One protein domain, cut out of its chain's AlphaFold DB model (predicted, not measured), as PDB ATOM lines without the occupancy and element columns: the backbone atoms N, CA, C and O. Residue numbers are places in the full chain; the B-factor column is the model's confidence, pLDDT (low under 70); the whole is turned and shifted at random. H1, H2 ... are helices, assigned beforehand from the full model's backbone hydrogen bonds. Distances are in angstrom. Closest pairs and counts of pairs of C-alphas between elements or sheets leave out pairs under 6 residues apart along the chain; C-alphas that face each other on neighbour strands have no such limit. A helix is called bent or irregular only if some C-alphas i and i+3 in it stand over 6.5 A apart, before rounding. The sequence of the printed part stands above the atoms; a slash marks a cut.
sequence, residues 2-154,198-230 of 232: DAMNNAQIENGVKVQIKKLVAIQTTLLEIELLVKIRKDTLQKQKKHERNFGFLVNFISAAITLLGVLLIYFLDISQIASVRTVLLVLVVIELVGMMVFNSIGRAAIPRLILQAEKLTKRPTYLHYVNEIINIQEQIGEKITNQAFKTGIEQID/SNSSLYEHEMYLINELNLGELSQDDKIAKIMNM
ATOM      1  N   ASP A   2      -2.817  38.440 -86.987       54.41
ATOM      2  CA  ASP A   2      -3.305  39.834 -87.027       54.41
ATOM      3  C   ASP A   2      -4.685  40.039 -87.683       54.41
ATOM      4  O   ASP A   2      -5.444  40.912 -87.272       54.41
ATOM      5  N   ALA A   3      -5.076  39.194 -88.645       47.78
ATOM      6  CA  ALA A   3      -6.382  39.307 -89.312       47.78
ATOM      7  C   ALA A   3      -7.577  38.943 -88.403       47.78
ATOM      8  O   ALA A   3      -8.633  39.563 -88.496       47.78
ATOM      9  N   MET A   4      -7.412  37.977 -87.486       43.72
ATOM     10  CA  MET A   4      -8.454  37.618 -86.507       43.72
ATOM     11  C   MET A   4      -8.635  38.700 -85.438       43.72
ATOM     12  O   MET A   4      -9.759  38.945 -85.006       43.72
ATOM     13  N   ASN A   5      -7.549  39.378 -85.054       50.75
ATOM     14  CA  ASN A   5      -7.584  40.451 -84.064       50.75
ATOM     15  C   ASN A   5      -8.248  41.714 -84.647       50.75
ATOM     16  O   ASN A   5      -9.118  42.309 -84.017       50.75
ATOM     17  N   ASN A   6      -7.944  42.050 -85.907       49.16
ATOM     18  CA  ASN A   6      -8.604  43.148 -86.620       49.16
ATOM     19  C   ASN A   6     -10.102  42.888 -86.849       49.16
ATOM     20  O   ASN A   6     -10.906  43.789 -86.627       49.16
ATOM     21  N   ALA A   7     -10.506  41.660 -87.191       51.06
ATOM     22  CA  ALA A   7     -11.920  41.312 -87.364       51.06
ATOM     23  C   ALA A   7     -12.724  41.339 -86.045       51.06
ATOM     24  O   ALA A   7     -13.911  41.674 -86.046       51.06
ATOM     25  N   GLN A   8     -12.103  41.009 -84.905       47.56
ATOM     26  CA  GLN A   8     -12.731  41.155 -83.585       47.56
ATOM     27  C   GLN A   8     -12.860  42.622 -83.161       47.56
ATOM     28  O   GLN A   8     -13.901  43.006 -82.624       47.56
ATOM     29  N   ILE A   9     -11.853  43.451 -83.443       50.69
ATOM     30  CA  ILE A   9     -11.896  44.898 -83.192       50.69
ATOM     31  C   ILE A   9     -12.972  45.558 -84.069       50.69
ATOM     32  O   ILE A   9     -13.788  46.328 -83.566       50.69
ATOM     33  N   GLU A  10     -13.045  45.205 -85.352       50.31
ATOM     34  CA  GLU A  10     -14.023  45.749 -86.300       50.31
ATOM     35  C   GLU A  10     -15.466  45.342 -85.951       50.31
ATOM     36  O   GLU A  10     -16.379  46.171 -85.982       50.31
ATOM     37  N   ASN A  11     -15.684  44.092 -85.521       55.50
ATOM     38  CA  ASN A  11     -16.987  43.647 -85.016       55.50
ATOM     39  C   ASN A  11     -17.365  44.320 -83.689       55.50
ATOM     40  O   ASN A  11     -18.527  44.685 -83.499       55.50
ATOM     41  N   GLY A  12     -16.403  44.537 -82.787       52.62
ATOM     42  CA  GLY A  12     -16.625  45.283 -81.547       52.62
ATOM     43  C   GLY A  12     -17.052  46.728 -81.813       52.62
ATOM     44  O   GLY A  12     -18.006  47.216 -81.208       52.62
ATOM     45  N   VAL A  13     -16.410  47.388 -82.778       52.06
ATOM     46  CA  VAL A  13     -16.733  48.757 -83.207       52.06
ATOM     47  C   VAL A  13     -18.123  48.824 -83.851       52.06
ATOM     48  O   VAL A  13     -18.935  49.648 -83.432       52.06
ATOM     49  N   LYS A  14     -18.465  47.908 -84.766       53.16
ATOM     50  CA  LYS A  14     -19.800  47.837 -85.396       53.16
ATOM     51  C   LYS A  14     -20.932  47.623 -84.385       53.16
ATOM     52  O   LYS A  14     -22.009  48.207 -84.519       53.16
ATOM     53  N   VAL A  15     -20.706  46.820 -83.343       61.41
ATOM     54  CA  VAL A  15     -21.679  46.629 -82.253       61.41
ATOM     55  C   VAL A  15     -21.850  47.908 -81.428       61.41
ATOM     56  O   VAL A  15     -22.980  48.262 -81.088       61.41
ATOM     57  N   GLN A  16     -20.764  48.627 -81.136       52.66
ATOM     58  CA  GLN A  16     -20.821  49.908 -80.425       52.66
ATOM     59  C   GLN A  16     -21.529  50.995 -81.248       52.66
ATOM     60  O   GLN A  16     -22.352  51.731 -80.713       52.66
ATOM     61  N   ILE A  17     -21.291  51.043 -82.560       54.19
ATOM     62  CA  ILE A  17     -21.964  51.969 -83.483       54.19
ATOM     63  C   ILE A  17     -23.463  51.686 -83.549       54.19
ATOM     64  O   ILE A  17     -24.260  52.610 -83.411       54.19
ATOM     65  N   LYS A  18     -23.884  50.419 -83.661       61.97
ATOM     66  CA  LYS A  18     -25.315  50.070 -83.627       61.97
ATOM     67  C   LYS A  18     -25.996  50.503 -82.328       61.97
ATOM     68  O   LYS A  18     -27.126  50.985 -82.367       61.97
ATOM     69  N   LYS A  19     -25.314  50.372 -81.185       58.81
ATOM     70  CA  LYS A  19     -25.816  50.862 -79.891       58.81
ATOM     71  C   LYS A  19     -25.908  52.390 -79.861       58.81
ATOM     72  O   LYS A  19     -26.924  52.917 -79.419       58.81
ATOM     73  N   LEU A  20     -24.904  53.093 -80.388       54.78
ATOM     74  CA  LEU A  20     -24.905  54.556 -80.508       54.78
ATOM     75  C   LEU A  20     -26.033  55.067 -81.417       54.78
ATOM     76  O   LEU A  20     -26.714  56.014 -81.039       54.78
ATOM     77  N   VAL A  21     -26.291  54.419 -82.559       61.72
ATOM     78  CA  VAL A  21     -27.413  54.753 -83.459       61.72
ATOM     79  C   VAL A  21     -28.762  54.546 -82.769       61.72
ATOM     80  O   VAL A  21     -29.654  55.388 -82.888       61.72
ATOM     81  N   ALA A  22     -28.919  53.449 -82.023       63.50
ATOM     82  CA  ALA A  22     -30.145  53.185 -81.274       63.50
ATOM     83  C   ALA A  22     -30.390  54.271 -80.211       63.50
ATOM     84  O   ALA A  22     -31.485  54.821 -80.131       63.50
ATOM     85  N   ILE A  23     -29.349  54.648 -79.463       60.72
ATOM     86  CA  ILE A  23     -29.420  55.697 -78.436       60.72
ATOM     87  C   ILE A  23     -29.683  57.067 -79.059       60.72
ATOM     88  O   ILE A  23     -30.519  57.811 -78.557       60.72
ATOM     89  N   GLN A  24     -29.024  57.395 -80.171       62.12
ATOM     90  CA  GLN A  24     -29.251  58.645 -80.892       62.12
ATOM     91  C   GLN A  24     -30.693  58.749 -81.393       62.12
ATOM     92  O   GLN A  24     -31.316  59.795 -81.239       62.12
ATOM     93  N   THR A  25     -31.237  57.668 -81.956       67.19
ATOM     94  CA  THR A  25     -32.637  57.616 -82.397       67.19
ATOM     95  C   THR A  25     -33.579  57.877 -81.222       67.19
ATOM     96  O   THR A  25     -34.436  58.753 -81.308       67.19
ATOM     97  N   THR A  26     -33.372  57.203 -80.086       61.84
ATOM     98  CA  THR A  26     -34.181  57.428 -78.877       61.84
ATOM     99  C   THR A  26     -34.040  58.854 -78.334       61.84
ATOM    100  O   THR A  26     -35.034  59.450 -77.929       61.84
ATOM    101  N   LEU A  27     -32.842  59.446 -78.368       58.88
ATOM    102  CA  LEU A  27     -32.624  60.837 -77.953       58.88
ATOM    103  C   LEU A  27     -33.319  61.843 -78.880       58.88
ATOM    104  O   LEU A  27     -33.890  62.811 -78.388       58.88
ATOM    105  N   LEU A  28     -33.323  61.608 -80.195       62.19
ATOM    106  CA  LEU A  28     -34.056  62.441 -81.158       62.19
ATOM    107  C   LEU A  28     -35.574  62.350 -80.948       62.19
ATOM    108  O   LEU A  28     -36.279  63.353 -81.057       62.19
ATOM    109  N   GLU A  29     -36.088  61.167 -80.611       66.44
ATOM    110  CA  GLU A  29     -37.496  60.987 -80.245       66.44
ATOM    111  C   GLU A  29     -37.845  61.726 -78.945       66.44
ATOM    112  O   GLU A  29     -38.887  62.379 -78.873       66.44
ATOM    113  N   ILE A  30     -36.972  61.675 -77.934       58.94
ATOM    114  CA  ILE A  30     -37.133  62.443 -76.691       58.94
ATOM    115  C   ILE A  30     -37.092  63.950 -76.983       58.94
ATOM    116  O   ILE A  30     -37.952  64.676 -76.492       58.94
ATOM    117  N   GLU A  31     -36.165  64.430 -77.818       55.97
ATOM    118  CA  GLU A  31     -36.084  65.842 -78.235       55.97
ATOM    119  C   GLU A  31     -37.400  66.304 -78.884       55.97
ATOM    120  O   GLU A  31     -37.926  67.374 -78.558       55.97
ATOM    121  N   LEU A  32     -37.975  65.476 -79.762       67.38
ATOM    122  CA  LEU A  32     -39.269  65.749 -80.380       67.38
ATOM    123  C   LEU A  32     -40.393  65.823 -79.337       67.38
ATOM    124  O   LEU A  32     -41.173  66.775 -79.357       67.38
ATOM    125  N   LEU A  33     -40.464  64.864 -78.411       62.38
ATOM    126  CA  LEU A  33     -41.464  64.849 -77.339       62.38
ATOM    127  C   LEU A  33     -41.337  66.070 -76.419       62.38
ATOM    128  O   LEU A  33     -42.341  66.707 -76.106       62.38
ATOM    129  N   VAL A  34     -40.118  66.464 -76.049       57.81
ATOM    130  CA  VAL A  34     -39.857  67.669 -75.247       57.81
ATOM    131  C   VAL A  34     -40.304  68.929 -75.988       57.81
ATOM    132  O   VAL A  34     -40.909  69.822 -75.387       57.81
ATOM    133  N   LYS A  35     -40.071  69.001 -77.304       63.50
ATOM    134  CA  LYS A  35     -40.567  70.103 -78.133       63.50
ATOM    135  C   LYS A  35     -42.097  70.156 -78.143       63.50
ATOM    136  O   LYS A  35     -42.655  71.229 -77.920       63.50
ATOM    137  N   ILE A  36     -42.767  69.017 -78.321       67.88
ATOM    138  CA  ILE A  36     -44.234  68.931 -78.262       67.88
ATOM    139  C   ILE A  36     -44.736  69.367 -76.876       67.88
ATOM    140  O   ILE A  36     -45.616  70.222 -76.796       67.88
ATOM    141  N   ARG A  37     -44.126  68.883 -75.782       72.25
ATOM    142  CA  ARG A  37     -44.460  69.287 -74.400       72.25
ATOM    143  C   ARG A  37     -44.370  70.801 -74.225       72.25
ATOM    144  O   ARG A  37     -45.268  71.411 -73.648       72.25
ATOM    145  N   LYS A  38     -43.307  71.425 -74.745       67.19
ATOM    146  CA  LYS A  38     -43.104  72.881 -74.704       67.19
ATOM    147  C   LYS A  38     -44.192  73.634 -75.470       67.19
ATOM    148  O   LYS A  38     -44.719  74.619 -74.952       67.19
ATOM    149  N   ASP A  39     -44.545  73.179 -76.667       72.81
ATOM    150  CA  ASP A  39     -45.596  73.802 -77.477       72.81
ATOM    151  C   ASP A  39     -46.974  73.671 -76.801       72.81
ATOM    152  O   ASP A  39     -47.752  74.630 -76.765       72.81
ATOM    153  N   THR A  40     -47.267  72.522 -76.189       71.44
ATOM    154  CA  THR A  40     -48.503  72.289 -75.425       71.44
ATOM    155  C   THR A  40     -48.560  73.153 -74.161       71.44
ATOM    156  O   THR A  40     -49.582  73.794 -73.908       71.44
ATOM    157  N   LEU A  41     -47.447  73.314 -73.437       69.62
ATOM    158  CA  LEU A  41     -47.332  74.266 -72.321       69.62
ATOM    159  C   LEU A  41     -47.577  75.716 -72.761       69.62
ATOM    160  O   LEU A  41     -48.209  76.492 -72.044       69.62
ATOM    161  N   GLN A  42     -47.102  76.116 -73.943       75.69
ATOM    162  CA  GLN A  42     -47.376  77.455 -74.472       75.69
ATOM    163  C   GLN A  42     -48.860  77.654 -74.791       75.69
ATOM    164  O   GLN A  42     -49.412  78.717 -74.490       75.69
ATOM    165  N   LYS A  43     -49.525  76.640 -75.362       82.31
ATOM    166  CA  LYS A  43     -50.980  76.660 -75.589       82.31
ATOM    167  C   LYS A  43     -51.743  76.762 -74.267       82.31
ATOM    168  O   LYS A  43     -52.626  77.612 -74.163       82.31
ATOM    169  N   GLN A  44     -51.346  75.996 -73.249       79.25
ATOM    170  CA  GLN A  44     -51.899  76.086 -71.896       79.25
ATOM    171  C   GLN A  44     -51.734  77.501 -71.317       79.25
ATOM    172  O   GLN A  44     -52.727  78.126 -70.954       79.25
ATOM    173  N   LYS A  45     -50.516  78.063 -71.318       78.81
ATOM    174  CA  LYS A  45     -50.248  79.433 -70.829       78.81
ATOM    175  C   LYS A  45     -51.065  80.485 -71.588       78.81
ATOM    176  O   LYS A  45     -51.515  81.471 -71.005       78.81
ATOM    177  N   LYS A  46     -51.274  80.308 -72.896       84.44
ATOM    178  CA  LYS A  46     -52.138  81.193 -73.694       84.44
ATOM    179  C   LYS A  46     -53.600  81.090 -73.254       84.44
ATOM    180  O   LYS A  46     -54.254  82.123 -73.118       84.44
ATOM    181  N   HIS A  47     -54.096  79.879 -73.003       81.75
ATOM    182  CA  HIS A  47     -55.445  79.649 -72.477       81.75
ATOM    183  C   HIS A  47     -55.625  80.280 -71.091       81.75
ATOM    184  O   HIS A  47     -56.592  81.006 -70.878       81.75
ATOM    185  N   GLU A  48     -54.648  80.118 -70.194       81.06
ATOM    186  CA  GLU A  48     -54.640  80.751 -68.867       81.06
ATOM    187  C   GLU A  48     -54.690  82.275 -68.945       81.06
ATOM    188  O   GLU A  48     -55.477  82.917 -68.249       81.06
ATOM    189  N   ARG A  49     -53.879  82.870 -69.829       82.81
ATOM    190  CA  ARG A  49     -53.893  84.318 -70.066       82.81
ATOM    191  C   ARG A  49     -55.247  84.785 -70.581       82.81
ATOM    192  O   ARG A  49     -55.769  85.770 -70.072       82.81
ATOM    193  N   ASN A  50     -55.817  84.087 -71.562       84.25
ATOM    194  CA  ASN A  50     -57.126  84.423 -72.116       84.25
ATOM    195  C   ASN A  50     -58.228  84.333 -71.057       84.25
ATOM    196  O   ASN A  50     -59.080  85.213 -70.992       84.25
ATOM    197  N   PHE A  51     -58.184  83.313 -70.200       83.56
ATOM    198  CA  PHE A  51     -59.108  83.191 -69.080       83.56
ATOM    199  C   PHE A  51     -58.937  84.335 -68.076       83.56
ATOM    200  O   PHE A  51     -59.920  84.965 -67.697       83.56
ATOM    201  N   GLY A  52     -57.700  84.665 -67.693       80.56
ATOM    202  CA  GLY A  52     -57.422  85.810 -66.823       80.56
ATOM    203  C   GLY A  52     -57.932  87.131 -67.410       80.56
ATOM    204  O   GLY A  52     -58.545  87.926 -66.699       80.56
ATOM    205  N   PHE A  53     -57.759  87.342 -68.719       83.88
ATOM    206  CA  PHE A  53     -58.336  88.491 -69.420       83.88
ATOM    207  C   PHE A  53     -59.863  88.487 -69.384       83.88
ATOM    208  O   PHE A  53     -60.451  89.532 -69.125       83.88
ATOM    209  N   LEU A  54     -60.505  87.337 -69.606       84.38
ATOM    210  CA  LEU A  54     -61.960  87.212 -69.556       84.38
ATOM    211  C   LEU A  54     -62.509  87.539 -68.161       84.38
ATOM    212  O   LEU A  54     -63.461  88.304 -68.052       84.38
ATOM    213  N   VAL A  55     -61.894  87.006 -67.100       82.94
ATOM    214  CA  VAL A  55     -62.285  87.290 -65.708       82.94
ATOM    215  C   VAL A  55     -62.155  88.782 -65.403       82.94
ATOM    216  O   VAL A  55     -63.103  89.392 -64.909       82.94
ATOM    217  N   ASN A  56     -61.023  89.392 -65.765       83.75
ATOM    218  CA  ASN A  56     -60.808  90.826 -65.570       83.75
ATOM    219  C   ASN A  56     -61.793  91.675 -66.383       83.75
ATOM    220  O   ASN A  56     -62.281  92.684 -65.887       83.75
ATOM    221  N   PHE A  57     -62.107  91.266 -67.613       87.69
ATOM    222  CA  PHE A  57     -63.080  91.952 -68.459       87.69
ATOM    223  C   PHE A  57     -64.489  91.901 -67.861       87.69
ATOM    224  O   PHE A  57     -65.154  92.930 -67.783       87.69
ATOM    225  N   ILE A  58     -64.930  90.725 -67.400       86.44
ATOM    226  CA  ILE A  58     -66.242  90.554 -66.760       86.44
ATOM    227  C   ILE A  58     -66.330  91.413 -65.501       86.44
ATOM    228  O   ILE A  58     -67.299  92.147 -65.340       86.44
ATOM    229  N   SER A  59     -65.315  91.365 -64.638       85.50
ATOM    230  CA  SER A  59     -65.312  92.171 -63.421       85.50
ATOM    231  C   SER A  59     -65.307  93.669 -63.760       85.50
ATOM    232  O   SER A  59     -66.101  94.425 -63.216       85.50
ATOM    233  N   ALA A  60     -64.515  94.120 -64.741       87.56
ATOM    234  CA  ALA A  60     -64.526  95.523 -65.162       87.56
ATOM    235  C   ALA A  60     -65.906  95.971 -65.679       87.56
ATOM    236  O   ALA A  60     -66.344  97.085 -65.390       87.56
ATOM    237  N   ALA A  61     -66.612  95.102 -66.410       90.81
ATOM    238  CA  ALA A  61     -67.973  95.369 -66.865       90.81
ATOM    239  C   ALA A  61     -68.971  95.458 -65.695       90.81
ATOM    240  O   ALA A  61     -69.820  96.349 -65.694       90.81
ATOM    241  N   ILE A  62     -68.854  94.580 -64.691       88.81
ATOM    242  CA  ILE A  62     -69.681  94.611 -63.473       88.81
ATOM    243  C   ILE A  62     -69.427  95.899 -62.685       88.81
ATOM    244  O   ILE A  62     -70.384  96.594 -62.343       88.81
ATOM    245  N   THR A  63     -68.165  96.280 -62.481       89.06
ATOM    246  CA  THR A  63     -67.804  97.543 -61.823       89.06
ATOM    247  C   THR A  63     -68.373  98.748 -62.569       89.06
ATOM    248  O   THR A  63     -68.957  99.633 -61.945       89.06
ATOM    249  N   LEU A  64     -68.258  98.787 -63.903       91.06
ATOM    250  CA  LEU A  64     -68.813  99.875 -64.712       91.06
ATOM    251  C   LEU A  64     -70.337  99.972 -64.557       91.06
ATOM    252  O   LEU A  64     -70.866 101.067 -64.367       91.06
ATOM    253  N   LEU A  65     -71.041  98.837 -64.591       91.31
ATOM    254  CA  LEU A  65     -72.482  98.780 -64.334       91.31
ATOM    255  C   LEU A  65     -72.825  99.249 -62.916       91.31
ATOM    256  O   LEU A  65     -73.775 100.011 -62.745       91.31
ATOM    257  N   GLY A  66     -72.042  98.854 -61.910       88.88
ATOM    258  CA  GLY A  66     -72.204  99.298 -60.527       88.88
ATOM    259  C   GLY A  66     -72.072 100.816 -60.384       88.88
ATOM    260  O   GLY A  66     -72.923 101.452 -59.763       88.88
ATOM    261  N   VAL A  67     -71.064 101.415 -61.021       89.44
ATOM    262  CA  VAL A  67     -70.869 102.876 -61.044       89.44
ATOM    263  C   VAL A  67     -72.020 103.584 -61.768       89.44
ATOM    264  O   VAL A  67     -72.521 104.593 -61.272       89.44
ATOM    265  N   LEU A  68     -72.491 103.048 -62.900       89.75
ATOM    266  CA  LEU A  68     -73.653 103.594 -63.612       89.75
ATOM    267  C   LEU A  68     -74.924 103.546 -62.754       89.75
ATOM    268  O   LEU A  68     -75.673 104.521 -62.711       89.75
ATOM    269  N   LEU A  69     -75.161 102.446 -62.037       87.62
ATOM    270  CA  LEU A  69     -76.293 102.324 -61.117       87.62
ATOM    271  C   LEU A  69     -76.212 103.340 -59.974       87.62
ATOM    272  O   LEU A  69     -77.221 103.961 -59.651       87.62
ATOM    273  N   ILE A  70     -75.026 103.555 -59.399       88.12
ATOM    274  CA  ILE A  70     -74.805 104.592 -58.378       88.12
ATOM    275  C   ILE A  70     -75.178 105.974 -58.928       88.12
ATOM    276  O   ILE A  70     -75.917 106.705 -58.270       88.12
ATOM    277  N   TYR A  71     -74.747 106.300 -60.150       86.81
ATOM    278  CA  TYR A  71     -75.075 107.567 -60.805       86.81
ATOM    279  C   TYR A  71     -76.590 107.768 -60.984       86.81
ATOM    280  O   TYR A  71     -77.120 108.832 -60.663       86.81
ATOM    281  N   PHE A  72     -77.320 106.744 -61.439       84.62
ATOM    282  CA  PHE A  72     -78.781 106.828 -61.550       84.62
ATOM    283  C   PHE A  72     -79.469 106.978 -60.185       84.62
ATOM    284  O   PHE A  72     -80.453 107.710 -60.073       84.62
ATOM    285  N   LEU A  73     -78.940 106.330 -59.143       85.50
ATOM    286  CA  LEU A  73     -79.483 106.429 -57.788       85.50
ATOM    287  C   LEU A  73     -79.269 107.807 -57.151       85.50
ATOM    288  O   LEU A  73     -80.112 108.240 -56.360       85.50
ATOM    289  N   ASP A  74     -78.181 108.497 -57.507       80.62
ATOM    290  CA  ASP A  74     -77.934 109.889 -57.114       80.62
ATOM    291  C   ASP A  74     -78.970 110.838 -57.721       80.62
ATOM    292  O   ASP A  74     -79.500 111.699 -57.016       80.62
ATOM    293  N   ILE A  75     -79.339 110.630 -58.990       82.88
ATOM    294  CA  ILE A  75     -80.421 111.387 -59.640       82.88
ATOM    295  C   ILE A  75     -81.761 111.136 -58.931       82.88
ATOM    296  O   ILE A  75     -82.535 112.070 -58.726       82.88
ATOM    297  N   SER A  76     -82.035 109.895 -58.517       81.38
ATOM    298  CA  SER A  76     -83.291 109.531 -57.845       81.38
ATOM    299  C   SER A  76     -83.313 109.780 -56.327       81.38
ATOM    300  O   SER A  76     -84.308 109.458 -55.686       81.38
ATOM    301  N   GLN A  77     -82.236 110.314 -55.734       82.69
ATOM    302  CA  GLN A  77     -82.100 110.614 -54.296       82.69
ATOM    303  C   GLN A  77     -82.330 109.423 -53.333       82.69
ATOM    304  O   GLN A  77     -82.737 109.604 -52.183       82.69
ATOM    305  N   ILE A  78     -82.025 108.188 -53.749       82.19
ATOM    306  CA  ILE A  78     -82.201 106.986 -52.905       82.19
ATOM    307  C   ILE A  78     -80.899 106.690 -52.138       82.19
ATOM    308  O   ILE A  78     -80.063 105.883 -52.552       82.19
ATOM    309  N   ALA A  79     -80.716 107.350 -50.992       77.31
ATOM    310  CA  ALA A  79     -79.446 107.343 -50.252       77.31
ATOM    311  C   ALA A  79     -79.046 105.980 -49.640       77.31
ATOM    312  O   ALA A  79     -77.852 105.668 -49.543       77.31
ATOM    313  N   SER A  80     -80.018 105.158 -49.229       79.12
ATOM    314  CA  SER A  80     -79.765 103.872 -48.561       79.12
ATOM    315  C   SER A  80     -79.150 102.836 -49.507       79.12
ATOM    316  O   SER A  80     -78.138 102.221 -49.176       79.12
ATOM    317  N   VAL A  81     -79.705 102.695 -50.713       79.94
ATOM    318  CA  VAL A  81     -79.233 101.740 -51.733       79.94
ATOM    319  C   VAL A  81     -77.889 102.180 -52.323       79.94
ATOM    320  O   VAL A  81     -77.007 101.349 -52.540       79.94
ATOM    321  N   ARG A  82     -77.690 103.492 -52.499       83.56
ATOM    322  CA  ARG A  82     -76.434 104.071 -52.993       83.56
ATOM    323  C   ARG A  82     -75.233 103.690 -52.130       83.56
ATOM    324  O   ARG A  82     -74.206 103.274 -52.654       83.56
ATOM    325  N   THR A  83     -75.360 103.844 -50.813       83.88
ATOM    326  CA  THR A  83     -74.248 103.601 -49.880       83.88
ATOM    327  C   THR A  83     -73.819 102.135 -49.911       83.88
ATOM    328  O   THR A  83     -72.627 101.843 -49.949       83.88
ATOM    329  N   VAL A  84     -74.784 101.211 -49.983       84.88
ATOM    330  CA  VAL A  84     -74.513  99.771 -50.107       84.88
ATOM    331  C   VAL A  84     -73.814  99.448 -51.432       84.88
ATOM    332  O   VAL A  84     -72.805  98.747 -51.430       84.88
ATOM    333  N   LEU A  85     -74.296  99.992 -52.553       85.25
ATOM    334  CA  LEU A  85     -73.674  99.793 -53.869       85.25
ATOM    335  C   LEU A  85     -72.248 100.344 -53.935       85.25
ATOM    336  O   LEU A  85     -71.369  99.683 -54.479       85.25
ATOM    337  N   LEU A  86     -71.998 101.517 -53.349       86.50
ATOM    338  CA  LEU A  86     -70.664 102.115 -53.314       86.50
ATOM    339  C   LEU A  86     -69.679 101.229 -52.547       86.50
ATOM    340  O   LEU A  86     -68.575 100.982 -53.028       86.50
ATOM    341  N   VAL A  87     -70.092 100.689 -51.396       88.12
ATOM    342  CA  VAL A  87     -69.278  99.734 -50.632       88.12
ATOM    343  C   VAL A  87     -68.994  98.473 -51.455       88.12
ATOM    344  O   VAL A  87     -67.848  98.030 -51.493       88.12
ATOM    345  N   LEU A  88     -69.990  97.925 -52.159       87.56
ATOM    346  CA  LEU A  88     -69.804  96.747 -53.015       87.56
ATOM    347  C   LEU A  88     -68.822  97.003 -54.166       87.56
ATOM    348  O   LEU A  88     -67.951  96.172 -54.407       87.56
ATOM    349  N   VAL A  89     -68.909  98.160 -54.829       89.81
ATOM    350  CA  VAL A  89     -67.979  98.554 -55.901       89.81
ATOM    351  C   VAL A  89     -66.550  98.698 -55.369       89.81
ATOM    352  O   VAL A  89     -65.606  98.219 -55.993       89.81
ATOM    353  N   VAL A  90     -66.369  99.309 -54.192       89.62
ATOM    354  CA  VAL A  90     -65.045  99.424 -53.557       89.62
ATOM    355  C   VAL A  90     -64.484  98.045 -53.197       89.62
ATOM    356  O   VAL A  90     -63.311  97.781 -53.458       89.62
ATOM    357  N   ILE A  91     -65.309  97.148 -52.649       89.69
ATOM    358  CA  ILE A  91     -64.909  95.766 -52.352       89.69
ATOM    359  C   ILE A  91     -64.495  95.034 -53.634       89.69
ATOM    360  O   ILE A  91     -63.467  94.357 -53.635       89.69
ATOM    361  N   GLU A  92     -65.245  95.184 -54.728       87.69
ATOM    362  CA  GLU A  92     -64.909  94.567 -56.013       87.69
ATOM    363  C   GLU A  92     -63.562  95.072 -56.547       87.69
ATOM    364  O   GLU A  92     -62.708  94.269 -56.919       87.69
ATOM    365  N   LEU A  93     -63.326  96.387 -56.515       87.38
ATOM    366  CA  LEU A  93     -62.063  96.993 -56.949       87.38
ATOM    367  C   LEU A  93     -60.867  96.487 -56.131       87.38
ATOM    368  O   LEU A  93     -59.824  96.147 -56.695       87.38
ATOM    369  N   VAL A  94     -61.017  96.387 -54.807       87.56
ATOM    370  CA  VAL A  94     -59.994  95.782 -53.939       87.56
ATOM    371  C   VAL A  94     -59.797  94.307 -54.298       87.56
ATOM    372  O   VAL A  94     -58.660  93.848 -54.421       87.56
ATOM    373  N   GLY A  95     -60.883  93.574 -54.553       84.25
ATOM    374  CA  GLY A  95     -60.853  92.192 -55.028       84.25
ATOM    375  C   GLY A  95     -60.070  92.029 -56.333       84.25
ATOM    376  O   GLY A  95     -59.200  91.160 -56.418       84.25
ATOM    377  N   MET A  96     -60.288  92.903 -57.320       82.19
ATOM    378  CA  MET A  96     -59.521  92.927 -58.571       82.19
ATOM    379  C   MET A  96     -58.034  93.192 -58.333       82.19
ATOM    380  O   MET A  96     -57.187  92.566 -58.974       82.19
ATOM    381  N   MET A  97     -57.687  94.116 -57.430       81.06
ATOM    382  CA  MET A  97     -56.288  94.409 -57.103       81.06
ATOM    383  C   MET A  97     -55.594  93.196 -56.478       81.06
ATOM    384  O   MET A  97     -54.479  92.845 -56.876       81.06
ATOM    385  N   VAL A  98     -56.261  92.508 -55.548       81.44
ATOM    386  CA  VAL A  98     -55.748  91.273 -54.937       81.44
ATOM    387  C   VAL A  98     -55.636  90.153 -55.978       81.44
ATOM    388  O   VAL A  98     -54.625  89.450 -56.039       81.44
ATOM    389  N   PHE A  99     -56.623  90.016 -56.866       79.56
ATOM    390  CA  PHE A  99     -56.601  89.023 -57.938       79.56
ATOM    391  C   PHE A  99     -55.453  89.259 -58.933       79.56
ATOM    392  O   PHE A  99     -54.739  88.324 -59.303       79.56
ATOM    393  N   ASN A 100     -55.207  90.511 -59.320       75.88
ATOM    394  CA  ASN A 100     -54.137  90.857 -60.253       75.88
ATOM    395  C   ASN A 100     -52.731  90.756 -59.640       75.88
ATOM    396  O   ASN A 100     -51.782  90.461 -60.373       75.88
ATOM    397  N   SER A 101     -52.594  90.982 -58.329       70.94
ATOM    398  CA  SER A 101     -51.310  90.927 -57.613       70.94
ATOM    399  C   SER A 101     -50.929  89.517 -57.150       70.94
ATOM    400  O   SER A 101     -49.782  89.111 -57.321       70.94
ATOM    401  N   ILE A 102     -51.879  88.754 -56.602       66.31
ATOM    402  CA  ILE A 102     -51.631  87.453 -55.953       66.31
ATOM    403  C   ILE A 102     -52.412  86.325 -56.647       66.31
ATOM    404  O   ILE A 102     -51.936  85.194 -56.759       66.31
ATOM    405  N   GLY A 103     -53.592  86.632 -57.191       62.84
ATOM    406  CA  GLY A 103     -54.509  85.658 -57.795       62.84
ATOM    407  C   GLY A 103     -54.005  84.963 -59.063       62.84
ATOM    408  O   GLY A 103     -54.568  83.938 -59.442       62.84
ATOM    409  N   ARG A 104     -52.905  85.420 -59.685       64.44
ATOM    410  CA  ARG A 104     -52.300  84.723 -60.838       64.44
ATOM    411  C   ARG A 104     -51.927  83.272 -60.531       64.44
ATOM    412  O   ARG A 104     -52.075  82.421 -61.398       64.44
ATOM    413  N   ALA A 105     -51.513  82.974 -59.298       68.81
ATOM    414  CA  ALA A 105     -51.226  81.604 -58.865       68.81
ATOM    415  C   ALA A 105     -52.494  80.740 -58.705       68.81
ATOM    416  O   ALA A 105     -52.419  79.514 -58.724       68.81
ATOM    417  N   ALA A 106     -53.667  81.363 -58.561       73.06
ATOM    418  CA  ALA A 106     -54.951  80.677 -58.446       73.06
ATOM    419  C   ALA A 106     -55.628  80.425 -59.807       73.06
ATOM    420  O   ALA A 106     -56.547  79.608 -59.869       73.06
ATOM    421  N   ILE A 107     -55.168  81.067 -60.893       75.19
ATOM    422  CA  ILE A 107     -55.743  80.941 -62.247       75.19
ATOM    423  C   ILE A 107     -55.873  79.470 -62.693       75.19
ATOM    424  O   ILE A 107     -56.986  79.088 -63.055       75.19
ATOM    425  N   PRO A 108     -54.833  78.612 -62.595       72.44
ATOM    426  CA  PRO A 108     -54.939  77.188 -62.934       72.44
ATOM    427  C   PRO A 108     -56.099  76.469 -62.234       72.44
ATOM    428  O   PRO A 108     -56.860  75.725 -62.851       72.44
ATOM    429  N   ARG A 109     -56.275  76.730 -60.932       79.56
ATOM    430  CA  ARG A 109     -57.314  76.091 -60.111       79.56
ATOM    431  C   ARG A 109     -58.706  76.600 -60.471       79.56
ATOM    432  O   ARG A 109     -59.644  75.809 -60.527       79.56
ATOM    433  N   LEU A 110     -58.836  77.901 -60.726       78.94
ATOM    434  CA  LEU A 110     -60.101  78.524 -61.117       78.94
ATOM    435  C   LEU A 110     -60.565  78.049 -62.492       78.94
ATOM    436  O   LEU A 110     -61.742  77.739 -62.650       78.94
ATOM    437  N   ILE A 111     -59.648  77.919 -63.456       79.88
ATOM    438  CA  ILE A 111     -59.953  77.343 -64.770       79.88
ATOM    439  C   ILE A 111     -60.447  75.912 -64.606       79.88
ATOM    440  O   ILE A 111     -61.487  75.562 -65.149       79.88
ATOM    441  N   LEU A 112     -59.752  75.096 -63.811       78.19
ATOM    442  CA  LEU A 112     -60.120  73.696 -63.618       78.19
ATOM    443  C   LEU A 112     -61.506  73.542 -62.968       78.19
ATOM    444  O   LEU A 112     -62.282  72.673 -63.365       78.19
ATOM    445  N   GLN A 113     -61.855  74.405 -62.010       79.75
ATOM    446  CA  GLN A 113     -63.206  74.447 -61.440       79.75
ATOM    447  C   GLN A 113     -64.246  74.928 -62.461       79.75
ATOM    448  O   GLN A 113     -65.293  74.297 -62.611       79.75
ATOM    449  N   ALA A 114     -63.954  75.998 -63.204       77.69
ATOM    450  CA  ALA A 114     -64.845  76.532 -64.229       77.69
ATOM    451  C   ALA A 114     -65.103  75.516 -65.356       77.69
ATOM    452  O   ALA A 114     -66.238  75.360 -65.807       77.69
ATOM    453  N   GLU A 115     -64.087  74.773 -65.789       77.69
ATOM    454  CA  GLU A 115     -64.218  73.733 -66.812       77.69
ATOM    455  C   GLU A 115     -64.980  72.502 -66.309       77.69
ATOM    456  O   GLU A 115     -65.797  71.957 -67.054       77.69
ATOM    457  N   LYS A 116     -64.805  72.107 -65.037       77.31
ATOM    458  CA  LYS A 116     -65.635  71.065 -64.401       77.31
ATOM    459  C   LYS A 116     -67.118  71.451 -64.399       77.31
ATOM    460  O   LYS A 116     -67.967  70.606 -64.677       77.31
ATOM    461  N   LEU A 117     -67.428  72.723 -64.147       75.56
ATOM    462  CA  LEU A 117     -68.800  73.243 -64.162       75.56
ATOM    463  C   LEU A 117     -69.370  73.371 -65.583       75.56
ATOM    464  O   LEU A 117     -70.544  73.081 -65.807       75.56
ATOM    465  N   THR A 118     -68.550  73.779 -66.554       73.12
ATOM    466  CA  THR A 118     -68.986  74.050 -67.938       73.12
ATOM    467  C   THR A 118     -68.868  72.853 -68.886       73.12
ATOM    468  O   THR A 118     -69.294  72.951 -70.038       73.12
ATOM    469  N   LYS A 119     -68.323  71.716 -68.426       70.25
ATOM    470  CA  LYS A 119     -68.101  70.481 -69.207       70.25
ATOM    471  C   LYS A 119     -67.303  70.695 -70.505       70.25
ATOM    472  O   LYS A 119     -67.475  69.953 -71.471       70.25
ATOM    473  N   ARG A 120     -66.425  71.702 -70.546       64.50
ATOM    474  CA  ARG A 120     -65.519  71.984 -71.675       64.50
ATOM    475  C   ARG A 120     -64.070  71.800 -71.215       64.50
ATOM    476  O   ARG A 120     -63.486  72.760 -70.730       64.50
ATOM    477  N   PRO A 121     -63.496  70.588 -71.324       74.88
ATOM    478  CA  PRO A 121     -62.239  70.238 -70.661       74.88
ATOM    479  C   PRO A 121     -61.006  70.639 -71.488       74.88
ATOM    480  O   PRO A 121     -60.109  69.825 -71.695       74.88
ATOM    481  N   THR A 122     -60.963  71.853 -72.039       78.25
ATOM    482  CA  THR A 122     -59.859  72.277 -72.917       78.25
ATOM    483  C   THR A 122     -58.542  72.400 -72.148       78.25
ATOM    484  O   THR A 122     -57.512  71.921 -72.613       78.25
ATOM    485  N   TYR A 123     -58.569  72.978 -70.951       77.81
ATOM    486  CA  TYR A 123     -57.413  73.063 -70.067       77.81
ATOM    487  C   TYR A 123     -57.007  71.687 -69.539       77.81
ATOM    488  O   TYR A 123     -55.828  71.338 -69.569       77.81
ATOM    489  N   LEU A 124     -57.981  70.868 -69.127       79.69
ATOM    490  CA  LEU A 124     -57.714  69.497 -68.680       79.69
ATOM    491  C   LEU A 124     -57.093  68.641 -69.797       79.69
ATOM    492  O   LEU A 124     -56.220  67.819 -69.528       79.69
ATOM    493  N   HIS A 125     -57.505  68.852 -71.048       85.50
ATOM    494  CA  HIS A 125     -56.901  68.203 -72.207       85.50
ATOM    495  C   HIS A 125     -55.409  68.541 -72.330       85.50
ATOM    496  O   HIS A 125     -54.609  67.616 -72.430       85.50
ATOM    497  N   TYR A 126     -55.020  69.819 -72.225       79.25
ATOM    498  CA  TYR A 126     -53.604  70.209 -72.255       79.25
ATOM    499  C   TYR A 126     -52.800  69.601 -71.104       79.25
ATOM    500  O   TYR A 126     -51.698  69.105 -71.323       79.25
ATOM    501  N   VAL A 127     -53.354  69.593 -69.887       76.94
ATOM    502  CA  VAL A 127     -52.683  68.990 -68.724       76.94
ATOM    503  C   VAL A 127     -52.481  67.486 -68.927       76.94
ATOM    504  O   VAL A 127     -51.381  66.982 -68.711       76.94
ATOM    505  N   ASN A 128     -53.504  66.769 -69.393       80.06
ATOM    506  CA  ASN A 128     -53.400  65.334 -69.666       80.06
ATOM    507  C   ASN A 128     -52.430  65.026 -70.813       80.06
ATOM    508  O   ASN A 128     -51.715  64.031 -70.755       80.06
ATOM    509  N   GLU A 129     -52.379  65.873 -71.840       80.88
ATOM    510  CA  GLU A 129     -51.416  65.745 -72.934       80.88
ATOM    511  C   GLU A 129     -49.977  65.897 -72.418       80.88
ATOM    512  O   GLU A 129     -49.120  65.081 -72.752       80.88
ATOM    513  N   ILE A 130     -49.720  66.865 -71.530       73.00
ATOM    514  CA  ILE A 130     -48.415  67.035 -70.870       73.00
ATOM    515  C   ILE A 130     -48.054  65.805 -70.027       73.00
ATOM    516  O   ILE A 130     -46.916  65.343 -70.107       73.00
ATOM    517  N   ILE A 131     -49.004  65.258 -69.257       72.94
ATOM    518  CA  ILE A 131     -48.795  64.038 -68.456       72.94
ATOM    519  C   ILE A 131     -48.422  62.860 -69.363       72.94
ATOM    520  O   ILE A 131     -47.408  62.213 -69.127       72.94
ATOM    521  N   ASN A 132     -49.186  62.627 -70.432       79.81
ATOM    522  CA  ASN A 132     -48.933  61.537 -71.373       79.81
ATOM    523  C   ASN A 132     -47.558  61.675 -72.053       79.81
ATOM    524  O   ASN A 132     -46.808  60.708 -72.157       79.81
ATOM    525  N   ILE A 133     -47.183  62.886 -72.478       70.44
ATOM    526  CA  ILE A 133     -45.854  63.131 -73.055       70.44
ATOM    527  C   ILE A 133     -44.753  62.863 -72.017       70.44
ATOM    528  O   ILE A 133     -43.734  62.261 -72.354       70.44
ATOM    529  N   GLN A 134     -44.951  63.266 -70.758       65.56
ATOM    530  CA  GLN A 134     -43.995  63.005 -69.679       65.56
ATOM    531  C   GLN A 134     -43.837  61.508 -69.396       65.56
ATOM    532  O   GLN A 134     -42.717  61.046 -69.182       65.56
ATOM    533  N   GLU A 135     -44.931  60.748 -69.413       72.50
ATOM    534  CA  GLU A 135     -44.914  59.292 -69.250       72.50
ATOM    535  C   GLU A 135     -44.188  58.618 -70.423       72.50
ATOM    536  O   GLU A 135     -43.298  57.806 -70.189       72.50
ATOM    537  N   GLN A 136     -44.434  59.040 -71.670       71.81
ATOM    538  CA  GLN A 136     -43.709  58.537 -72.850       71.81
ATOM    539  C   GLN A 136     -42.203  58.839 -72.804       71.81
ATOM    540  O   GLN A 136     -41.385  57.988 -73.166       71.81
ATOM    541  N   ILE A 137     -41.812  60.038 -72.355       62.28
ATOM    542  CA  ILE A 137     -40.402  60.379 -72.108       62.28
ATOM    543  C   ILE A 137     -39.836  59.455 -71.020       62.28
ATOM    544  O   ILE A 137     -38.759  58.884 -71.195       62.28
ATOM    545  N   GLY A 138     -40.588  59.259 -69.933       61.22
ATOM    546  CA  GLY A 138     -40.251  58.360 -68.834       61.22
ATOM    547  C   GLY A 138     -39.997  56.929 -69.292       61.22
ATOM    548  O   GLY A 138     -38.941  56.378 -68.994       61.22
ATOM    549  N   GLU A 139     -40.902  56.338 -70.066       75.12
ATOM    550  CA  GLU A 139     -40.767  54.981 -70.609       75.12
ATOM    551  C   GLU A 139     -39.519  54.837 -71.491       75.12
ATOM    552  O   GLU A 139     -38.771  53.866 -71.363       75.12
ATOM    553  N   LYS A 140     -39.241  55.827 -72.351       66.50
ATOM    554  CA  LYS A 140     -38.058  55.821 -73.227       66.50
ATOM    555  C   LYS A 140     -36.750  55.942 -72.443       66.50
ATOM    556  O   LYS A 140     -35.798  55.225 -72.739       66.50
ATOM    557  N   ILE A 141     -36.709  56.806 -71.428       59.06
ATOM    558  CA  ILE A 141     -35.522  57.057 -70.595       59.06
ATOM    559  C   ILE A 141     -35.267  55.928 -69.586       59.06
ATOM    560  O   ILE A 141     -34.117  55.605 -69.281       59.06
ATOM    561  N   THR A 142     -36.326  55.317 -69.052       63.72
ATOM    562  CA  THR A 142     -36.229  54.229 -68.066       63.72
ATOM    563  C   THR A 142     -36.042  52.855 -68.695       63.72
ATOM    564  O   THR A 142     -35.662  51.926 -67.979       63.72
ATOM    565  N   ASN A 143     -36.226  52.737 -70.015       73.00
ATOM    566  CA  ASN A 143     -35.985  51.515 -70.764       73.00
ATOM    567  C   ASN A 143     -34.594  50.945 -70.448       73.00
ATOM    568  O   ASN A 143     -33.563  51.600 -70.616       73.00
ATOM    569  N   GLN A 144     -34.566  49.689 -70.007       57.12
ATOM    570  CA  GLN A 144     -33.346  49.038 -69.548       57.12
ATOM    571  C   GLN A 144     -32.292  48.908 -70.655       57.12
ATOM    572  O   GLN A 144     -31.103  49.016 -70.367       57.12
ATOM    573  N   ALA A 145     -32.699  48.751 -71.918       59.06
ATOM    574  CA  ALA A 145     -31.783  48.737 -73.057       59.06
ATOM    575  C   ALA A 145     -31.164  50.120 -73.312       59.06
ATOM    576  O   ALA A 145     -29.988  50.209 -73.659       59.06
ATOM    577  N   PHE A 146     -31.923  51.195 -73.081       58.59
ATOM    578  CA  PHE A 146     -31.434  52.568 -73.188       58.59
ATOM    579  C   PHE A 146     -30.471  52.915 -72.044       58.59
ATOM    580  O   PHE A 146     -29.363  53.379 -72.306       58.59
ATOM    581  N   LYS A 147     -30.828  52.591 -70.791       56.19
ATOM    582  CA  LYS A 147     -29.951  52.759 -69.615       56.19
ATOM    583  C   LYS A 147     -28.648  51.985 -69.762       56.19
ATOM    584  O   LYS A 147     -27.576  52.570 -69.682       56.19
ATOM    585  N   THR A 148     -28.743  50.696 -70.076       55.88
ATOM    586  CA  THR A 148     -27.576  49.826 -70.277       55.88
ATOM    587  C   THR A 148     -26.737  50.285 -71.473       55.88
ATOM    588  O   THR A 148     -25.513  50.216 -71.440       55.88
ATOM    589  N   GLY A 149     -27.378  50.775 -72.537       53.97
ATOM    590  CA  GLY A 149     -26.704  51.325 -73.708       53.97
ATOM    591  C   GLY A 149     -25.905  52.586 -73.381       53.97
ATOM    592  O   GLY A 149     -24.728  52.661 -73.726       53.97
ATOM    593  N   ILE A 150     -26.507  53.538 -72.662       50.81
ATOM    594  CA  ILE A 150     -25.812  54.724 -72.150       50.81
ATOM    595  C   ILE A 150     -24.682  54.297 -71.207       50.81
ATOM    596  O   ILE A 150     -23.559  54.755 -71.374       50.81
ATOM    597  N   GLU A 151     -24.932  53.365 -70.286       50.94
ATOM    598  CA  GLU A 151     -23.970  52.848 -69.302       50.94
ATOM    599  C   GLU A 151     -22.802  52.033 -69.879       50.94
ATOM    600  O   GLU A 151     -21.808  51.817 -69.182       50.94
ATOM    601  N   GLN A 152     -22.865  51.631 -71.147       45.41
ATOM    602  CA  GLN A 152     -21.803  50.894 -71.842       45.41
ATOM    603  C   GLN A 152     -20.946  51.763 -72.767       45.41
ATOM    604  O   GLN A 152     -19.891  51.318 -73.223       45.41
ATOM    605  N   ILE A 153     -21.370  52.995 -73.047       46.44
ATOM    606  CA  ILE A 153     -20.583  53.957 -73.821       46.44
ATOM    607  C   ILE A 153     -19.455  54.483 -72.923       46.44
ATOM    608  O   ILE A 153     -19.703  54.852 -71.783       46.44
ATOM    609  N   ASP A 154     -18.209  54.521 -73.386       40.47
ATOM    610  CA  ASP A 154     -17.096  55.094 -72.608       40.47
ATOM    611  C   ASP A 154     -17.409  56.561 -72.226       40.47
ATOM    612  O   ASP A 154     -18.011  57.286 -73.019       40.47
ATOM    613  N   SER A 198     -26.226  71.034 -74.802       39.22
ATOM    614  CA  SER A 198     -27.638  70.652 -75.056       39.22
ATOM    615  C   SER A 198     -28.068  69.225 -74.664       39.22
ATOM    616  O   SER A 198     -29.195  69.043 -74.211       39.22
ATOM    617  N   ASN A 199     -27.249  68.183 -74.869       40.22
ATOM    618  CA  ASN A 199     -27.815  66.819 -74.952       40.22
ATOM    619  C   ASN A 199     -27.655  65.931 -73.707       40.22
ATOM    620  O   ASN A 199     -28.602  65.228 -73.363       40.22
ATOM    621  N   SER A 200     -26.532  65.975 -72.982       42.25
ATOM    622  CA  SER A 200     -26.505  65.417 -71.611       42.25
ATOM    623  C   SER A 200     -27.287  66.295 -70.656       42.25
ATOM    624  O   SER A 200     -27.934  65.747 -69.775       42.25
ATOM    625  N   SER A 201     -27.338  67.616 -70.888       47.38
ATOM    626  CA  SER A 201     -28.253  68.461 -70.130       47.38
ATOM    627  C   SER A 201     -29.684  67.995 -70.354       47.38
ATOM    628  O   SER A 201     -30.412  67.921 -69.386       47.38
ATOM    629  N   LEU A 202     -30.092  67.622 -71.576       47.75
ATOM    630  CA  LEU A 202     -31.442  67.114 -71.825       47.75
ATOM    631  C   LEU A 202     -31.703  65.799 -71.081       47.75
ATOM    632  O   LEU A 202     -32.682  65.718 -70.355       47.75
ATOM    633  N   TYR A 203     -30.841  64.784 -71.204       48.94
ATOM    634  CA  TYR A 203     -31.038  63.512 -70.490       48.94
ATOM    635  C   TYR A 203     -31.011  63.677 -68.963       48.94
ATOM    636  O   TYR A 203     -31.895  63.164 -68.283       48.94
ATOM    637  N   GLU A 204     -30.034  64.404 -68.415       50.97
ATOM    638  CA  GLU A 204     -29.917  64.660 -66.974       50.97
ATOM    639  C   GLU A 204     -31.078  65.514 -66.457       50.97
ATOM    640  O   GLU A 204     -31.618  65.234 -65.391       50.97
ATOM    641  N   HIS A 205     -31.511  66.512 -67.230       54.25
ATOM    642  CA  HIS A 205     -32.661  67.354 -66.910       54.25
ATOM    643  C   HIS A 205     -33.971  66.570 -66.960       54.25
ATOM    644  O   HIS A 205     -34.779  66.691 -66.048       54.25
ATOM    645  N   GLU A 206     -34.181  65.737 -67.979       56.12
ATOM    646  CA  GLU A 206     -35.373  64.893 -68.070       56.12
ATOM    647  C   GLU A 206     -35.370  63.804 -66.991       56.12
ATOM    648  O   GLU A 206     -36.411  63.540 -66.398       56.12
ATOM    649  N   MET A 207     -34.215  63.218 -66.661       60.44
ATOM    650  CA  MET A 207     -34.086  62.279 -65.543       60.44
ATOM    651  C   MET A 207     -34.363  62.964 -64.199       60.44
ATOM    652  O   MET A 207     -35.071  62.411 -63.358       60.44
ATOM    653  N   TYR A 208     -33.843  64.180 -64.001       61.38
ATOM    654  CA  TYR A 208     -34.149  65.012 -62.841       61.38
ATOM    655  C   TYR A 208     -35.649  65.303 -62.756       61.38
ATOM    656  O   TYR A 208     -36.249  65.046 -61.717       61.38
ATOM    657  N   LEU A 209     -36.273  65.733 -63.856       61.12
ATOM    658  CA  LEU A 209     -37.710  65.989 -63.938       61.12
ATOM    659  C   LEU A 209     -38.537  64.734 -63.652       61.12
ATOM    660  O   LEU A 209     -39.521  64.820 -62.930       61.12
ATOM    661  N   ILE A 210     -38.154  63.568 -64.178       64.44
ATOM    662  CA  ILE A 210     -38.830  62.293 -63.898       64.44
ATOM    663  C   ILE A 210     -38.761  61.968 -62.403       64.44
ATOM    664  O   ILE A 210     -39.789  61.645 -61.804       64.44
ATOM    665  N   ASN A 211     -37.578  62.087 -61.797       64.06
ATOM    666  CA  ASN A 211     -37.373  61.803 -60.377       64.06
ATOM    667  C   ASN A 211     -38.105  62.809 -59.476       64.06
ATOM    668  O   ASN A 211     -38.737  62.417 -58.498       64.06
ATOM    669  N   GLU A 212     -38.064  64.098 -59.814       64.62
ATOM    670  CA  GLU A 212     -38.776  65.155 -59.094       64.62
ATOM    671  C   GLU A 212     -40.296  64.970 -59.204       64.62
ATOM    672  O   GLU A 212     -41.041  65.129 -58.229       64.62
ATOM    673  N   LEU A 213     -40.779  64.592 -60.389       62.56
ATOM    674  CA  LEU A 213     -42.198  64.419 -60.647       62.56
ATOM    675  C   LEU A 213     -42.770  63.123 -60.073       62.56
ATOM    676  O   LEU A 213     -43.925  63.157 -59.653       62.56
ATOM    677  N   ASN A 214     -41.994  62.039 -59.994       66.06
ATOM    678  CA  ASN A 214     -42.408  60.705 -59.534       66.06
ATOM    679  C   ASN A 214     -43.853  60.344 -59.942       66.06
ATOM    680  O   ASN A 214     -44.689  59.990 -59.112       66.06
ATOM    681  N   LEU A 215     -44.185  60.511 -61.229       63.91
ATOM    682  CA  LEU A 215     -45.564  60.361 -61.715       63.91
ATOM    683  C   LEU A 215     -46.079  58.917 -61.641       63.91
ATOM    684  O   LEU A 215     -47.281  58.711 -61.751       63.91
ATOM    685  N   GLY A 216     -45.212  57.919 -61.473       61.81
ATOM    686  CA  GLY A 216     -45.613  56.508 -61.476       61.81
ATOM    687  C   GLY A 216     -46.494  56.105 -60.290       61.81
ATOM    688  O   GLY A 216     -47.342  55.231 -60.438       61.81
ATOM    689  N   GLU A 217     -46.336  56.761 -59.137       68.00
ATOM    690  CA  GLU A 217     -47.017  56.394 -57.881       68.00
ATOM    691  C   GLU A 217     -48.163  57.348 -57.503       68.00
ATOM    692  O   GLU A 217     -48.881  57.117 -56.532       68.00
ATOM    693  N   LEU A 218     -48.342  58.437 -58.257       71.19
ATOM    694  CA  LEU A 218     -49.300  59.493 -57.936       71.19
ATOM    695  C   LEU A 218     -50.692  59.207 -58.510       71.19
ATOM    696  O   LEU A 218     -50.834  58.726 -59.638       71.19
ATOM    697  N   SER A 219     -51.732  59.584 -57.760       79.69
ATOM    698  CA  SER A 219     -53.105  59.598 -58.272       79.69
ATOM    699  C   SER A 219     -53.248  60.617 -59.412       79.69
ATOM    700  O   SER A 219     -52.481  61.577 -59.499       79.69
ATOM    701  N   GLN A 220     -54.240  60.446 -60.292       74.25
ATOM    702  CA  GLN A 220     -54.428  61.353 -61.435       74.25
ATOM    703  C   GLN A 220     -54.610  62.818 -61.002       74.25
ATOM    704  O   GLN A 220     -54.074  63.723 -61.642       74.25
ATOM    705  N   ASP A 221     -55.314  63.054 -59.894       75.06
ATOM    706  CA  ASP A 221     -55.520  64.395 -59.345       75.06
ATOM    707  C   ASP A 221     -54.214  64.998 -58.797       75.06
ATOM    708  O   ASP A 221     -53.952  66.188 -58.995       75.06
ATOM    709  N   ASP A 222     -53.348  64.176 -58.195       77.31
ATOM    710  CA  ASP A 222     -52.037  64.613 -57.707       77.31
ATOM    711  C   ASP A 222     -51.073  64.919 -58.858       77.31
ATOM    712  O   ASP A 222     -50.346  65.916 -58.806       77.31
ATOM    713  N   LYS A 223     -51.103  64.124 -59.941       71.94
ATOM    714  CA  LYS A 223     -50.345  64.411 -61.173       71.94
ATOM    715  C   LYS A 223     -50.745  65.769 -61.750       71.94
ATOM    716  O   LYS A 223     -49.884  66.599 -62.042       71.94
ATOM    717  N   ILE A 224     -52.052  66.024 -61.856       73.88
ATOM    718  CA  ILE A 224     -52.605  67.296 -62.338       73.88
ATOM    719  C   ILE A 224     -52.158  68.453 -61.436       73.88
ATOM    720  O   ILE A 224     -51.664  69.466 -61.935       73.88
ATOM    721  N   ALA A 225     -52.268  68.306 -60.113       76.00
ATOM    722  CA  ALA A 225     -51.826  69.318 -59.156       76.00
ATOM    723  C   ALA A 225     -50.332  69.641 -59.292       76.00
ATOM    724  O   ALA A 225     -49.950  70.812 -59.235       76.00
ATOM    725  N   LYS A 226     -49.492  68.626 -59.509       72.88
ATOM    726  CA  LYS A 226     -48.043  68.786 -59.645       72.88
ATOM    727  C   LYS A 226     -47.673  69.506 -60.945       72.88
ATOM    728  O   LYS A 226     -46.952  70.499 -60.883       72.88
ATOM    729  N   ILE A 227     -48.252  69.109 -62.084       67.38
ATOM    730  CA  ILE A 227     -48.049  69.773 -63.388       67.38
ATOM    731  C   ILE A 227     -48.532  71.231 -63.369       67.38
ATOM    732  O   ILE A 227     -47.840  72.109 -63.880       67.38
ATOM    733  N   MET A 228     -49.666  71.525 -62.721       67.81
ATOM    734  CA  MET A 228     -50.170  72.903 -62.588       67.81
ATOM    735  C   MET A 228     -49.228  73.834 -61.811       67.81
ATOM    736  O   MET A 228     -49.282  75.047 -62.000       67.81
ATOM    737  N   ASN A 229     -48.390  73.287 -60.928       65.69
ATOM    738  CA  ASN A 229     -47.460  74.064 -60.110       65.69
ATOM    739  C   ASN A 229     -46.035  74.106 -60.690       65.69
ATOM    740  O   ASN A 229     -45.177  74.783 -60.119       65.69
ATOM    741  N   MET A 230     -45.764  73.417 -61.806       60.56
ATOM    742  CA  MET A 230     -44.436  73.422 -62.422       60.56
ATOM    743  C   MET A 230     -44.113  74.781 -63.043       60.56
ATOM    744  O   MET A 230     -44.817  75.284 -63.920       60.56
TER     745      MET A 230
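Overview. This is residues 2 to 154 and 198 to 230 of the 232 residues of an uncharacterized protein of Weissella cryptocerci (UniProt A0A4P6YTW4). One very long helix, H1, is the spine of a thin rod; H2 folds back along its last part as a long helical hairpin, and the shorter H3, H4 and H5 follow one another back along the spine, with H4 beside its middle. H6 and H7 pack on H4, while residues 2 to 15 of H1 stick out free at one end. The printed part has 186 residues with seven named helices, H1 to H7 in chain order, and no named strand; the class is all helix. The whole is extended, with a radius of gyration of the C-alphas of 27.8 A and spans of 111 by 28 by 25 A.

Arrangement. H1, residues 2 to 75, touches H2, residues 79 to 101, with its residues 56 to 74 alone. This helical hairpin has a shallow tilt of 15 degrees, opposite ways, and its closest C-alphas, those of Ile 70 and Arg 82, are 5.7 A apart. H4, residues 122 to 142, touches residues 26 to 47 of H1 at a shallow tilt of 18 degrees, opposite ways, closest at the C-alphas of Arg 37 and Ile 130, 5.8 A. H3, residues 103 to 118, touches H1 about perpendicular at 86 degrees, closest at the C-alphas of Glu 48 and Ile 107, 6.7 A. H3 also touches H4, with the C-alphas of Leu 112 and Leu 124 closest at 7.0 A. H5, residues 144 to 152, touches H1 at a steep tilt of 61 degrees, closest at the C-alphas of Lys 19 and Gly 149, 6.3 A. H6, residues 199 to 213, touches H4 at a steep tilt of 64 degrees, closest at the C-alphas of Gly 138 and Ile 210, 6.5 A. H7, residues 220 to 228, touches H4 about perpendicular at 84 degrees, closest at the C-alphas of Val 127 and Ile 224, 6.6 A. H1 and H7 are apart. Every O i to N i+4 pair is within hydrogen-bond range in H1, H4, H5, H6 and H7, against 18 of 19 in H2 and 10 of 12 in H3.

Along the chain. H1 runs 108.7 A from C-alpha 2 at (-3.305, 39.834, -87.027) to C-alpha 75 at (-80.421, 111.387, -59.640). H2 is 33.4 A long, H4 30.1 A, H3 21.1 A and H6 20.4 A; H5 and H7 have nine residues each. H3 is irregular, with C-alphas 105 and 108 7.1 A apart, and has a kink of 33 degrees near residue 110. H7 ends at C-alpha 228, (-50.170, 72.903, -62.588).

Size, cuts and confidence. The C-alphas farthest apart, those of Asp 2 and Gln 77, are 110.9 A apart. Residues 155 to 197 are not printed, and C-alphas 154 and 198 are 19.0 A apart across the cut. Of the links printed whole, none is long. Mean pLDDT of the printed part is 70.6; 83 residues are under 70, among them 2 to 36, 144 to 154 and 198 to 217.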